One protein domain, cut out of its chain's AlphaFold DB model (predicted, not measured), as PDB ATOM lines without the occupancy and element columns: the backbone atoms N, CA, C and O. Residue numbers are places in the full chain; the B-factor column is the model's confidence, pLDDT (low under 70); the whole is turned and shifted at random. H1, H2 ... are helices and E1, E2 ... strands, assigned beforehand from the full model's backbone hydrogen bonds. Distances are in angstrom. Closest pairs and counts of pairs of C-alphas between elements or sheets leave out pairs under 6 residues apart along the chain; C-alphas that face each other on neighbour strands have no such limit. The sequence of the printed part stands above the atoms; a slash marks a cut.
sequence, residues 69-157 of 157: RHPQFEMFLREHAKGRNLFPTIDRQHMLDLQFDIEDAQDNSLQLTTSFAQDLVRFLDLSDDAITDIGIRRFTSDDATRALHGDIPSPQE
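This is residues 69 to 157 of the 157 residues of an uncharacterized protein of Candidatus Saccharibacteria bacterium RIFCSPHIGHO2_12_FULL_44_22 (UniProt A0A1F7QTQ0). A two-stranded hairpin, E1 and E2, runs through the middle, with H1 and the longer H2 only loosely side by side next to it. E3 packs on H2, passes near E2 and leads away to the small helix H3 and an unnamed tail, residues 149 to 157, with H3 far from the other helices. The printed part has 89 residues, with three named helices and three named strands in the order H1 E1 E2 H2 E3 H3. The class is mixed, the sheet E1 - E2 is antiparallel, and the whole is compact, with a radius of gyration of the C-alphas of 14.0 A and spans of 37 by 32 by 26 A.

H1, residues 73 to 80, is joined by a tight link to E1, residues 86 to 90; their closest C-alphas, of Arg 78 and Leu 86, are 7.9 A apart. E1 forms a hairpin with E2, residues 95 to 102, antiparallel at 168 degrees; N 87 and O 99 are 2.8 A apart and N 99 and O 87 are 3.1 A apart, within hydrogen-bond range. H2, residues 107 to 123, is close to H1 but not clearly touching, at a shallow tilt of 25 degrees, opposite ways; the closest C-alphas, of His 80 and Phe 116, are 6.7 A apart. E3, residues 131 to 139, pairs with no named strand; it and E2 are near each other. The closest C-alphas of H2 and E3, of Thr 114 and Ile 134, are 6.7 A apart. H3, residues 141 to 148, and E3 meet only through their link. In H1, H2 and H3 every O i to N i+4 pair is within hydrogen-bond range.

H1 begins at C-alpha 73 (177.847, 221.251, 200.051) and is 10.7 A long. E1 is 13.3 A, E2 21.7 A, H2 24.0 A and E3 22.7 A. H3, 10.8 A, ends at C-alpha 148 (193.550, 202.188, 198.198).

The C-alphas farthest apart, of Pro 71 and Glu 157, are 41.1 A apart. The printed part has no cut and no long link. Model confidence is under 70 at residues 69 to 71, 83 and 139 to 157.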
ATOM      1  N   ARG A  69     176.868 222.616 192.871       63.22
ATOM      2  CA  ARG A  69     177.385 223.982 193.062       63.22
ATOM      3  C   ARG A  69     176.873 224.635 194.351       63.22
ATOM      4  O   ARG A  69     176.900 225.860 194.474       63.22
ATOM      5  N   HIS A  70     176.359 223.849 195.296       69.38
ATOM      6  CA  HIS A  70     175.807 224.396 196.523       69.38
ATOM      7  C   HIS A  70     176.963 224.904 197.406       69.38
ATOM      8  O   HIS A  70     177.829 224.117 197.788       69.38
ATOM      9  N   PRO A  71     176.994 226.195 197.786       69.81
ATOM     10  CA  PRO A  71     178.130 226.803 198.493       69.81
ATOM     11  C   PRO A  71     178.397 226.194 199.878       69.81
ATOM     12  O   PRO A  71     179.455 226.401 200.458       69.81
ATOM     13  N   GLN A  72     177.428 225.450 200.416       80.62
ATOM     14  CA  GLN A  72     177.532 224.738 201.690       80.62
ATOM     15  C   GLN A  72     177.654 223.217 201.525       80.62
ATOM     16  O   GLN A  72     177.559 222.512 202.520       80.62
ATOM     17  N   PHE A  73     177.825 222.696 200.306       81.62
ATOM     18  CA  PHE A  73     177.847 221.251 200.051       81.62
ATOM     19  C   PHE A  73     178.919 220.531 200.871       81.62
ATOM     20  O   PHE A  73     178.620 219.588 201.596       81.62
ATOM     21  N   GLU A  74     180.150 221.039 200.858       79.44
ATOM     22  CA  GLU A  74     181.241 220.477 201.661       79.44
ATOM     23  C   GLU A  74     180.949 220.526 203.166       79.44
ATOM     24  O   GLU A  74     181.250 219.586 203.896       79.44
ATOM     25  N   MET A  75     180.332 221.611 203.642       82.75
ATOM     26  CA  MET A  75     179.966 221.765 205.052       82.75
ATOM     27  C   MET A  75     178.850 220.798 205.449       82.75
ATOM     28  O   MET A  75     178.938 220.159 206.493       82.75
ATOM     29  N   PHE A  76     177.837 220.646 204.596       87.25
ATOM     30  CA  PHE A  76     176.754 219.685 204.769       87.25
ATOM     31  C   PHE A  76     177.305 218.263 204.896       87.25
ATOM     32  O   PHE A  76     176.977 217.562 205.854       87.25
ATOM     33  N   LEU A  77     178.193 217.875 203.976       85.81
ATOM     34  CA  LEU A  77     178.853 216.575 203.987       85.81
ATOM     35  C   LEU A  77     179.679 216.360 205.264       85.81
ATOM     36  O   LEU A  77     179.579 215.303 205.882       85.81
ATOM     37  N   ARG A  78     180.448 217.365 205.704       80.19
ATOM     38  CA  ARG A  78     181.249 217.287 206.939       80.19
ATOM     39  C   ARG A  78     180.400 217.136 208.196       80.19
ATOM     40  O   ARG A  78     180.768 216.358 209.071       80.19
ATOM     41  N   GLU A  79     179.283 217.849 208.301       84.69
ATOM     42  CA  GLU A  79     178.386 217.714 209.456       84.69
ATOM     43  C   GLU A  79     177.715 216.335 209.479       84.69
ATOM     44  O   GLU A  79     177.657 215.694 210.529       84.69
ATOM     45  N   HIS A  80     177.287 215.827 208.320       83.31
ATOM     46  CA  HIS A  80     176.642 214.517 208.227       83.31
ATOM     47  C   HIS A  80     177.602 213.346 208.354       83.31
ATOM     48  O   HIS A  80     177.170 212.281 208.786       83.31
ATOM     49  N   ALA A  81     178.879 213.523 208.019       76.75
ATOM     50  CA  ALA A  81     179.927 212.525 208.197       76.75
ATOM     51  C   ALA A  81     180.749 212.747 209.473       76.75
ATOM     52  O   ALA A  81     181.746 212.070 209.671       76.75
ATOM     53  N   LYS A  82     180.366 213.678 210.356       76.25
ATOM     54  CA  LYS A  82     181.179 214.085 211.511       76.25
ATOM     55  C   LYS A  82     181.756 212.892 212.279       76.25
ATOM     56  O   LYS A  82     181.015 212.007 212.706       76.25
ATOM     57  N   GLY A  83     183.079 212.904 212.453       69.50
ATOM     58  CA  GLY A  83     183.831 211.835 213.117       69.50
ATOM     59  C   GLY A  83     184.146 210.619 212.239       69.50
ATOM     60  O   GLY A  83     184.747 209.684 212.750       69.50
ATOM     61  N   ARG A  84     183.766 210.644 210.956       74.69
ATOM     62  CA  ARG A  84     184.016 209.608 209.949       74.69
ATOM     63  C   ARG A  84     184.776 210.211 208.768       74.69
ATOM     64  O   ARG A  84     184.585 211.371 208.398       74.69
ATOM     65  N   ASN A  85     185.639 209.412 208.175       73.44
ATOM     66  CA  ASN A  85     186.244 209.637 206.877       73.44
ATOM     67  C   ASN A  85     185.174 209.522 205.790       73.44
ATOM     68  O   ASN A  85     184.512 208.499 205.657       73.44
ATOM     69  N   LEU A  86     185.021 210.577 204.996       77.12
ATOM     70  CA  LEU A  86     184.085 210.632 203.880       77.12
ATOM     71  C   LEU A  86     184.852 210.798 202.572       77.12
ATOM     72  O   LEU A  86     185.660 211.715 202.429       77.12
ATOM     73  N   PHE A  87     184.519 209.960 201.602       77.38
ATOM     74  CA  PHE A  87     185.118 209.922 200.276       77.38
ATOM     75  C   PHE A  87     184.031 210.173 199.222       77.38
ATOM     76  O   PHE A  87     183.371 209.228 198.785       77.38
ATOM     77  N   PRO A  88     183.790 211.441 198.845       79.94
ATOM     78  CA  PRO A  88     182.860 211.785 197.781       79.94
ATOM     79  C   PRO A  88     183.540 211.712 196.405       79.94
ATOM     80  O   PRO A  88     184.566 212.358 196.174       79.94
ATOM     81  N   THR A  89     182.942 210.986 195.462       79.38
ATOM     82  CA  THR A  89     183.366 210.951 194.053       79.38
ATOM     83  C   THR A  89     182.187 211.188 193.123       79.38
ATOM     84  O   THR A  89     181.069 210.796 193.433       79.38
ATOM     85  N   ILE A  90     182.432 211.826 191.977       81.69
ATOM     86  CA  ILE A  90     181.447 211.921 190.895       81.69
ATOM     87  C   ILE A  90     182.030 211.241 189.666       81.69
ATOM     88  O   ILE A  90     183.148 211.558 189.257       81.69
ATOM     89  N   ASP A  91     181.293 210.297 189.094       79.12
ATOM     90  CA  ASP A  91     181.705 209.611 187.877       79.12
ATOM     91  C   ASP A  91     181.254 210.347 186.598       79.12
ATOM     92  O   ASP A  91     180.625 211.406 186.620       79.12
ATOM     93  N   ARG A  92     181.599 209.784 185.437       72.44
ATOM     94  CA  ARG A  92     181.245 210.350 184.121       72.44
ATOM     95  C   ARG A  92     179.769 210.203 183.745       72.44
ATOM     96  O   ARG A  92     179.346 210.820 182.766       72.44
ATOM     97  N   GLN A  93     179.028 209.365 184.465       78.88
ATOM     98  CA  GLN A  93     177.603 209.093 184.282       78.88
ATOM     99  C   GLN A  93     176.737 209.971 185.193       78.88
ATOM    100  O   GLN A  93     175.537 209.730 185.324       78.88
ATOM    101  N   HIS A  94     177.320 211.021 185.778       83.25
ATOM    102  CA  HIS A  94     176.658 211.903 186.731       83.25
ATOM    103  C   HIS A  94     176.272 211.191 188.038       83.25
ATOM    104  O   HIS A  94     175.346 211.633 188.710       83.25
ATOM    105  N   MET A  95     176.940 210.099 188.411       86.69
ATOM    106  CA  MET A  95     176.693 209.430 189.686       86.69
ATOM    107  C   MET A  95     177.537 210.077 190.779       86.69
ATOM    108  O   MET A  95     178.761 210.107 190.679       86.69
ATOM    109  N   LEU A  96     176.891 210.598 191.820       88.12
ATOM    110  CA  LEU A  96     177.542 210.951 193.075       88.12
ATOM    111  C   LEU A  96     177.620 209.701 193.948       88.12
ATOM    112  O   LEU A  96     176.601 209.225 194.441       88.12
ATOM    113  N   ASP A  97     178.837 209.232 194.180       85.38
ATOM    114  CA  ASP A  97     179.144 208.168 195.123       85.38
ATOM    115  C   ASP A  97     179.703 208.773 196.409       85.38
ATOM    116  O   ASP A  97     180.725 209.464 196.397       85.38
ATOM    117  N   LEU A  98     179.061 208.486 197.536       86.12
ATOM    118  CA  LEU A  98     179.597 208.773 198.860       86.12
ATOM    119  C   LEU A  98     179.951 207.475 199.563       86.12
ATOM    120  O   LEU A  98     179.116 206.578 199.676       86.12
ATOM    121  N   GLN A  99     181.170 207.410 200.091       85.38
ATOM    122  CA  GLN A  99     181.609 206.314 200.947       85.38
ATOM    123  C   GLN A  99     182.102 206.866 202.275       85.38
ATOM    124  O   GLN A  99     182.868 207.829 202.283       85.38
ATOM    125  N   PHE A 100     181.679 206.280 203.390       81.25
ATOM    126  CA  PHE A 100     182.178 206.668 204.709       81.25
ATOM    127  C   PHE A 100     182.233 205.495 205.679       81.25
ATOM    128  O   PHE A 100     181.447 204.554 205.562       81.25
ATOM    129  N   ASP A 101     183.167 205.538 206.625       79.06
ATOM    130  CA  ASP A 101     183.291 204.507 207.654       79.06
ATOM    131  C   ASP A 101     182.113 204.527 208.624       79.06
ATOM    132  O   ASP A 101     181.545 205.571 208.958       79.06
ATOM    133  N   ILE A 102     181.749 203.336 209.077       80.44
ATOM    134  CA  ILE A 102     180.735 203.103 210.098       80.44
ATOM    135  C   ILE A 102     181.203 201.980 211.026       80.44
ATOM    136  O   ILE A 102     182.061 201.166 210.676       80.44
ATOM    137  N   GLU A 103     180.626 201.933 212.221       75.94
ATOM    138  CA  GLU A 103     181.051 201.004 213.272       75.94
ATOM    139  C   GLU A 103     180.622 199.555 212.986       75.94
ATOM    140  O   GLU A 103     181.345 198.612 213.316       75.94
ATOM    141  N   ASP A 104     179.458 199.365 212.359       75.88
ATOM    142  CA  ASP A 104     178.872 198.054 212.096       75.88
ATOM    143  C   ASP A 104     177.900 198.055 210.901       75.88
ATOM    144  O   ASP A 104     177.632 199.084 210.284       75.88
ATOM    145  N   ALA A 105     177.360 196.876 210.576       79.06
ATOM    146  CA  ALA A 105     176.300 196.690 209.581       79.06
ATOM    147  C   ALA A 105     174.920 196.421 210.210       79.06
ATOM    148  O   ALA A 105     174.125 195.669 209.648       79.06
ATOM    149  N   GLN A 106     174.645 196.959 211.401       79.12
ATOM    150  CA  GLN A 106     173.337 196.797 212.038       79.12
ATOM    151  C   GLN A 106     172.283 197.727 211.423       79.12
ATOM    152  O   GLN A 106     172.603 198.716 210.760       79.12
ATOM    153  N   ASP A 107     171.009 197.442 211.710       78.81
ATOM    154  CA  ASP A 107     169.863 198.215 211.212       78.81
ATOM    155  C   ASP A 107     169.974 199.713 211.534       78.81
ATOM    156  O   ASP A 107     169.623 200.552 210.707       78.81
ATOM    157  N   ASN A 108     170.530 200.067 212.698       80.69
ATOM    158  CA  ASN A 108     170.755 201.464 213.082       80.69
ATOM    159  C   ASN A 108     171.734 202.172 212.133       80.69
ATOM    160  O   ASN A 108     171.483 203.304 211.719       80.69
ATOM    161  N   SER A 109     172.825 201.506 211.751       85.31
ATOM    162  CA  SER A 109     173.823 202.042 210.820       85.31
ATOM    163  C   SER A 109     173.244 202.196 209.410       85.31
ATOM    164  O   SER A 109     173.486 203.203 208.736       85.31
ATOM    165  N   LEU A 110     172.391 201.258 208.986       86.12
ATOM    166  CA  LEU A 110     171.669 201.361 207.718       86.12
ATOM    167  C   LEU A 110     170.642 202.501 207.740       86.12
ATOM    168  O   LEU A 110     170.536 203.258 206.774       86.12
ATOM    169  N   GLN A 111     169.920 202.674 208.848       86.75
ATOM    170  CA  GLN A 111     168.951 203.754 209.020       86.75
ATOM    171  C   GLN A 111     169.627 205.130 209.012       86.75
ATOM    172  O   GLN A 111     169.128 206.047 208.359       86.75
ATOM    173  N   LEU A 112     170.778 205.275 209.676       88.50
ATOM    174  CA  LEU A 112     171.584 206.500 209.633       88.50
ATOM    175  C   LEU A 112     172.051 206.816 208.210       88.50
ATOM    176  O   LEU A 112     171.914 207.951 207.755       88.50
ATOM    177  N   THR A 113     172.550 205.808 207.493       90.25
ATOM    178  CA  THR A 113     172.980 205.952 206.093       90.25
ATOM    179  C   THR A 113     171.812 206.362 205.197       90.25
ATOM    180  O   THR A 113     171.941 207.269 204.378       90.25
ATOM    181  N   THR A 114     170.643 205.758 205.409       91.75
ATOM    182  CA  THR A 114     169.419 206.080 204.667       91.75
ATOM    183  C   THR A 114     168.946 207.505 204.940       91.75
ATOM    184  O   THR A 114     168.627 208.233 204.004       91.75
ATOM    185  N   SER A 115     168.945 207.935 206.206       92.94
ATOM    186  CA  SER A 115     168.596 209.313 206.574       92.94
ATOM    187  C   SER A 115     169.549 210.312 205.926       92.94
ATOM    188  O   SER A 115     169.099 211.310 205.373       92.94
ATOM    189  N   PHE A 116     170.853 210.020 205.927       93.44
ATOM    190  CA  PHE A 116     171.836 210.875 205.273       93.44
ATOM    191  C   PHE A 116     171.573 210.972 203.762       93.44
ATOM    192  O   PHE A 116     171.545 212.076 203.223       93.44
ATOM    193  N   ALA A 117     171.295 209.858 203.077       94.00
ATOM    194  CA  ALA A 117     170.954 209.883 201.654       94.00
ATOM    195  C   ALA A 117     169.718 210.757 201.366       94.00
ATOM    196  O   ALA A 117     169.731 211.564 200.438       94.00
ATOM    197  N   GLN A 118     168.678 210.645 202.198       94.44
ATOM    198  CA  GLN A 118     167.450 211.438 202.080       94.44
ATOM    199  C   GLN A 118     167.685 212.932 202.327       94.44
ATOM    200  O   GLN A 118     167.186 213.778 201.585       94.44
ATOM    201  N   ASP A 119     168.452 213.279 203.357       93.88
ATOM    202  CA  ASP A 119     168.779 214.675 203.643       93.88
ATOM    203  C   ASP A 119     169.658 215.272 202.540       93.88
ATOM    204  O   ASP A 119     169.499 216.440 202.186       93.88
ATOM    205  N   LEU A 120     170.529 214.459 201.939       91.88
ATOM    206  CA  LEU A 120     171.387 214.855 200.833       91.88
ATOM    207  C   LEU A 120     170.597 215.153 199.555       91.88
ATOM    208  O   LEU A 120     170.816 216.205 198.961       91.88
ATOM    209  N   VAL A 121     169.658 214.298 199.136       92.19
ATOM    210  CA  VAL A 121     168.834 214.610 197.951       92.19
ATOM    211  C   VAL A 121     167.972 215.849 198.172       92.19
ATOM    212  O   VAL A 121     167.922 216.703 197.292       92.19
ATOM    213  N   ARG A 122     167.405 216.040 199.371       91.81
ATOM    214  CA  ARG A 122     166.674 217.274 199.716       91.81
ATOM    215  C   ARG A 122     167.570 218.505 199.670       91.81
ATOM    216  O   ARG A 122     167.160 219.543 199.162       91.81
ATOM    217  N   PHE A 123     168.787 218.397 200.198       90.31
ATOM    218  CA  PHE A 123     169.773 219.475 200.171       90.31
ATOM    219  C   PHE A 123     170.170 219.858 198.739       90.31
ATOM    220  O   PHE A 123     170.424 221.025 198.452       90.31
ATOM    221  N   LEU A 124     170.203 218.874 197.841       88.00
ATOM    222  CA  LEU A 124     170.504 219.051 196.425       88.00
ATOM    223  C   LEU A 124     169.288 219.433 195.567       88.00
ATOM    224  O   LEU A 124     169.450 219.583 194.357       88.00
ATOM    225  N   ASP A 125     168.107 219.614 196.168       89.69
ATOM    226  CA  ASP A 125     166.835 219.854 195.467       89.69
ATOM    227  C   ASP A 125     166.506 218.748 194.439       89.69
ATOM    228  O   ASP A 125     166.030 218.992 193.331       89.69
ATOM    229  N   LEU A 126     166.809 217.501 194.811       89.56
ATOM    230  CA  LEU A 126     166.535 216.291 194.041       89.56
ATOM    231  C   LEU A 126     165.375 215.506 194.666       89.56
ATOM    232  O   LEU A 126     165.119 215.573 195.869       89.56
ATOM    233  N   SER A 127     164.678 214.727 193.839       91.19
ATOM    234  CA  SER A 127     163.674 213.763 194.298       91.19
ATOM    235  C   SER A 127     164.324 212.532 194.930       91.19
ATOM    236  O   SER A 127     165.420 212.146 194.529       91.19
ATOM    237  N   ASP A 128     163.602 211.843 195.818       89.62
ATOM    238  CA  ASP A 128     164.051 210.575 196.423       89.62
ATOM    239  C   ASP A 128     164.397 209.504 195.367       89.62
ATOM    240  O   ASP A 128     165.318 208.718 195.570       89.62
ATOM    241  N   ASP A 129     163.741 209.532 194.198       92.88
ATOM    242  CA  ASP A 129     164.026 208.647 193.054       92.88
ATOM    243  C   ASP A 129     165.439 208.829 192.461       92.88
ATOM    244  O   ASP A 129     165.884 208.016 191.652       92.88
ATOM    245  N   ALA A 130     166.148 209.904 192.827       92.06
ATOM    246  CA  ALA A 130     167.535 210.116 192.430       92.06
ATOM    247  C   ALA A 130     168.505 209.217 193.212       92.06
ATOM    248  O   ALA A 130     169.639 209.042 192.773       92.06
ATOM    249  N   ILE A 131     168.091 208.654 194.352       94.62
ATOM    250  CA  ILE A 131     168.903 207.697 195.105       94.62
ATOM    251  C   ILE A 131     168.858 206.359 194.371       94.62
ATOM    252  O   ILE A 131     167.813 205.714 194.290       94.62
ATOM    253  N   THR A 132     169.996 205.938 193.833       93.69
ATOM    254  CA  THR A 132     170.098 204.712 193.036       93.69
ATOM    255  C   THR A 132     170.485 203.506 193.879       93.69
ATOM    256  O   THR A 132     170.024 202.402 193.593       93.69
ATOM    257  N   ASP A 133     171.281 203.710 194.929       92.88
ATOM    258  CA  ASP A 133     171.697 202.654 195.850       92.88
ATOM    259  C   ASP A 133     172.026 203.210 197.242       92.88
ATOM    260  O   ASP A 133     172.539 204.324 197.396       92.88
ATOM    261  N   ILE A 134     171.745 202.399 198.264       91.81
ATOM    262  CA  ILE A 134     172.168 202.620 199.648       91.81
ATOM    263  C   ILE A 134     172.637 201.275 200.191       91.81
ATOM    264  O   ILE A 134     171.878 200.306 200.203       91.81
ATOM    265  N   GLY A 135     173.865 201.220 200.692       88.75
ATOM    266  CA  GLY A 135     174.463 199.962 201.109       88.75
ATOM    267  C   GLY A 135     175.412 200.099 202.283       88.75
ATOM    268  O   GLY A 135     175.885 201.179 202.624       88.75
ATOM    269  N   ILE A 136     175.702 198.955 202.898       85.81
ATOM    270  CA  ILE A 136     176.810 198.797 203.833       85.81
ATOM    271  C   ILE A 136     177.662 197.644 203.332       85.81
ATOM    272  O   ILE A 136     177.180 196.527 203.147       85.81
ATOM    273  N   ARG A 137     178.947 197.913 203.130       79.38
ATOM    274  CA  ARG A 137     179.928 196.933 202.680       79.38
ATOM    275  C   ARG A 137     180.933 196.691 203.786       79.38
ATOM    276  O   ARG A 137     181.487 197.624 204.360       79.38
ATOM    277  N   ARG A 138     181.183 195.422 204.086       71.69
ATOM    278  CA  ARG A 138     182.266 195.030 204.980       71.69
ATOM    279  C   ARG A 138     183.542 194.911 204.163       71.69
ATOM    280  O   ARG A 138     183.600 194.097 203.251       71.69
ATOM    281  N   PHE A 139     184.559 195.670 204.532       62.00
ATOM    282  CA  PHE A 139     185.899 195.526 203.997       62.00
ATOM    283  C   PHE A 139     186.731 194.695 204.964       62.00
ATOM    284  O   PHE A 139     186.827 194.976 206.166       62.00
ATOM    285  N   THR A 140     187.336 193.635 204.438       53.53
ATOM    286  CA  THR A 140     188.464 193.015 205.124       53.53
ATOM    287  C   THR A 140     189.696 193.911 204.942       53.53
ATOM    288  O   THR A 140     189.758 194.708 204.009       53.53
ATOM    289  N   SER A 141     190.677 193.824 205.846       50.75
ATOM    290  CA  SER A 141     191.925 194.607 205.758       50.75
ATOM    291  C   SER A 141     192.622 194.455 204.390       50.75
ATOM    292  O   SER A 141     193.219 195.407 203.883       50.75
ATOM    293  N   ASP A 142     192.457 193.295 203.747       50.69
ATOM    294  CA  ASP A 142     192.946 193.023 202.392       50.69
ATOM    295  C   ASP A 142     192.180 193.808 201.312       50.69
ATOM    296  O   ASP A 142     192.798 194.330 200.384       50.69
ATOM    297  N   ASP A 143     190.859 193.961 201.442       51.22
ATOM    298  CA  ASP A 143     190.042 194.730 200.493       51.22
ATOM    299  C   ASP A 143     190.260 196.238 200.639       51.22
ATOM    300  O   ASP A 143     190.267 196.957 199.645       51.22
ATOM    301  N   ALA A 144     190.477 196.727 201.864       46.75
ATOM    302  CA  ALA A 144     190.758 198.139 202.112       46.75
ATOM    303  C   ALA A 144     192.137 198.537 201.557       46.75
ATOM    304  O   ALA A 144     192.278 199.575 200.916       46.75
ATOM    305  N   THR A 145     193.134 197.660 201.716       48.44
ATOM    306  CA  THR A 145     194.466 197.831 201.116       48.44
ATOM    307  C   THR A 145     194.379 197.816 199.585       48.44
ATOM    308  O   THR A 145     194.958 198.667 198.918       48.44
ATOM    309  N   ARG A 146     193.597 196.899 199.002       47.09
ATOM    310  CA  ARG A 146     193.398 196.817 197.547       47.09
ATOM    311  C   ARG A 146     192.618 198.000 196.966       47.09
ATOM    312  O   ARG A 146     193.036 198.539 195.946       47.09
ATOM    313  N   ALA A 147     191.574 198.475 197.644       45.53
ATOM    314  CA  ALA A 147     190.802 199.648 197.229       45.53
ATOM    315  C   ALA A 147     191.642 200.939 197.225       45.53
ATOM    316  O   ALA A 147     191.480 201.771 196.331       45.53
ATOM    317  N   LEU A 148     192.583 201.082 198.166       43.75
ATOM    318  CA  LEU A 148     193.550 202.188 198.198       43.75
ATOM    319  C   LEU A 148     194.613 202.091 197.097       43.75
ATOM    320  O   LEU A 148     195.134 203.112 196.652       43.75
ATOM    321  N   HIS A 149     194.902 200.879 196.620       45.78
ATOM    322  CA  HIS A 149     195.785 200.631 195.479       45.78
ATOM    323  C   HIS A 149     195.051 200.557 194.128       45.78
ATOM    324  O   HIS A 149     195.695 200.293 193.117       45.78
ATOM    325  N   GLY A 150     193.740 200.827 194.081       42.50
ATOM    326  CA  GLY A 150     192.958 200.851 192.839       42.50
ATOM    327  C   GLY A 150     192.494 199.481 192.324       42.50
ATOM    328  O   GLY A 150     191.934 199.410 191.235       42.50
ATOM    329  N   ASP A 151     192.672 198.412 193.101       42.75
ATOM    330  CA  ASP A 151     192.125 197.081 192.830       42.75
ATOM    331  C   ASP A 151     190.804 196.926 193.599       42.75
ATOM    332  O   ASP A 151     190.778 196.501 194.753       42.75
ATOM    333  N   ILE A 152     189.674 197.294 192.992       47.97
ATOM    334  CA  ILE A 152     188.363 196.917 193.538       47.97
ATOM    335  C   ILE A 152     188.014 195.554 192.930       47.97
ATOM    336  O   ILE A 152     187.756 195.494 191.724       47.97
ATOM    337  N   PRO A 153     188.010 194.446 193.697       40.34
ATOM    338  CA  PRO A 153     187.560 193.176 193.156       40.34
ATOM    339  C   PRO A 153     186.097 193.303 192.724       40.34
ATOM    340  O   PRO A 153     185.258 193.843 193.449       40.34
ATOM    341  N   SER A 154     185.797 192.805 191.524       42.91
ATOM    342  CA  SER A 154     184.420 192.666 191.059       42.91
ATOM    343  C   SER A 154     183.618 191.846 192.075       42.91
ATOM    344  O   SER A 154     184.179 190.913 192.662       42.91
ATOM    345  N   PRO A 155     182.331 192.172 192.295       37.41
ATOM    346  CA  PRO A 155     181.487 191.399 193.194       37.41
ATOM    347  C   PRO A 155     181.544 189.924 192.790       37.41
ATOM    348  O   PRO A 155     181.333 189.587 191.626       37.41
ATOM    349  N   GLN A 156     181.894 189.058 193.741       38.75
ATOM    350  CA  GLN A 156     181.751 187.621 193.546       38.75
ATOM    351  C   GLN A 156     180.266 187.287 193.701       38.75
ATOM    352  O   GLN A 156     179.685 187.578 194.747       38.75
ATOM    353  N   GLU A 157     179.678 186.754 192.627       37.34
ATOM    354  CA  GLU A 157     178.336 186.152 192.608       37.34
ATOM    355  C   GLU A 157     178.205 184.984 193.596       37.34
ATOM    356  O   GLU A 157     179.191 184.223 193.765       37.34
TER     357      GLU A 157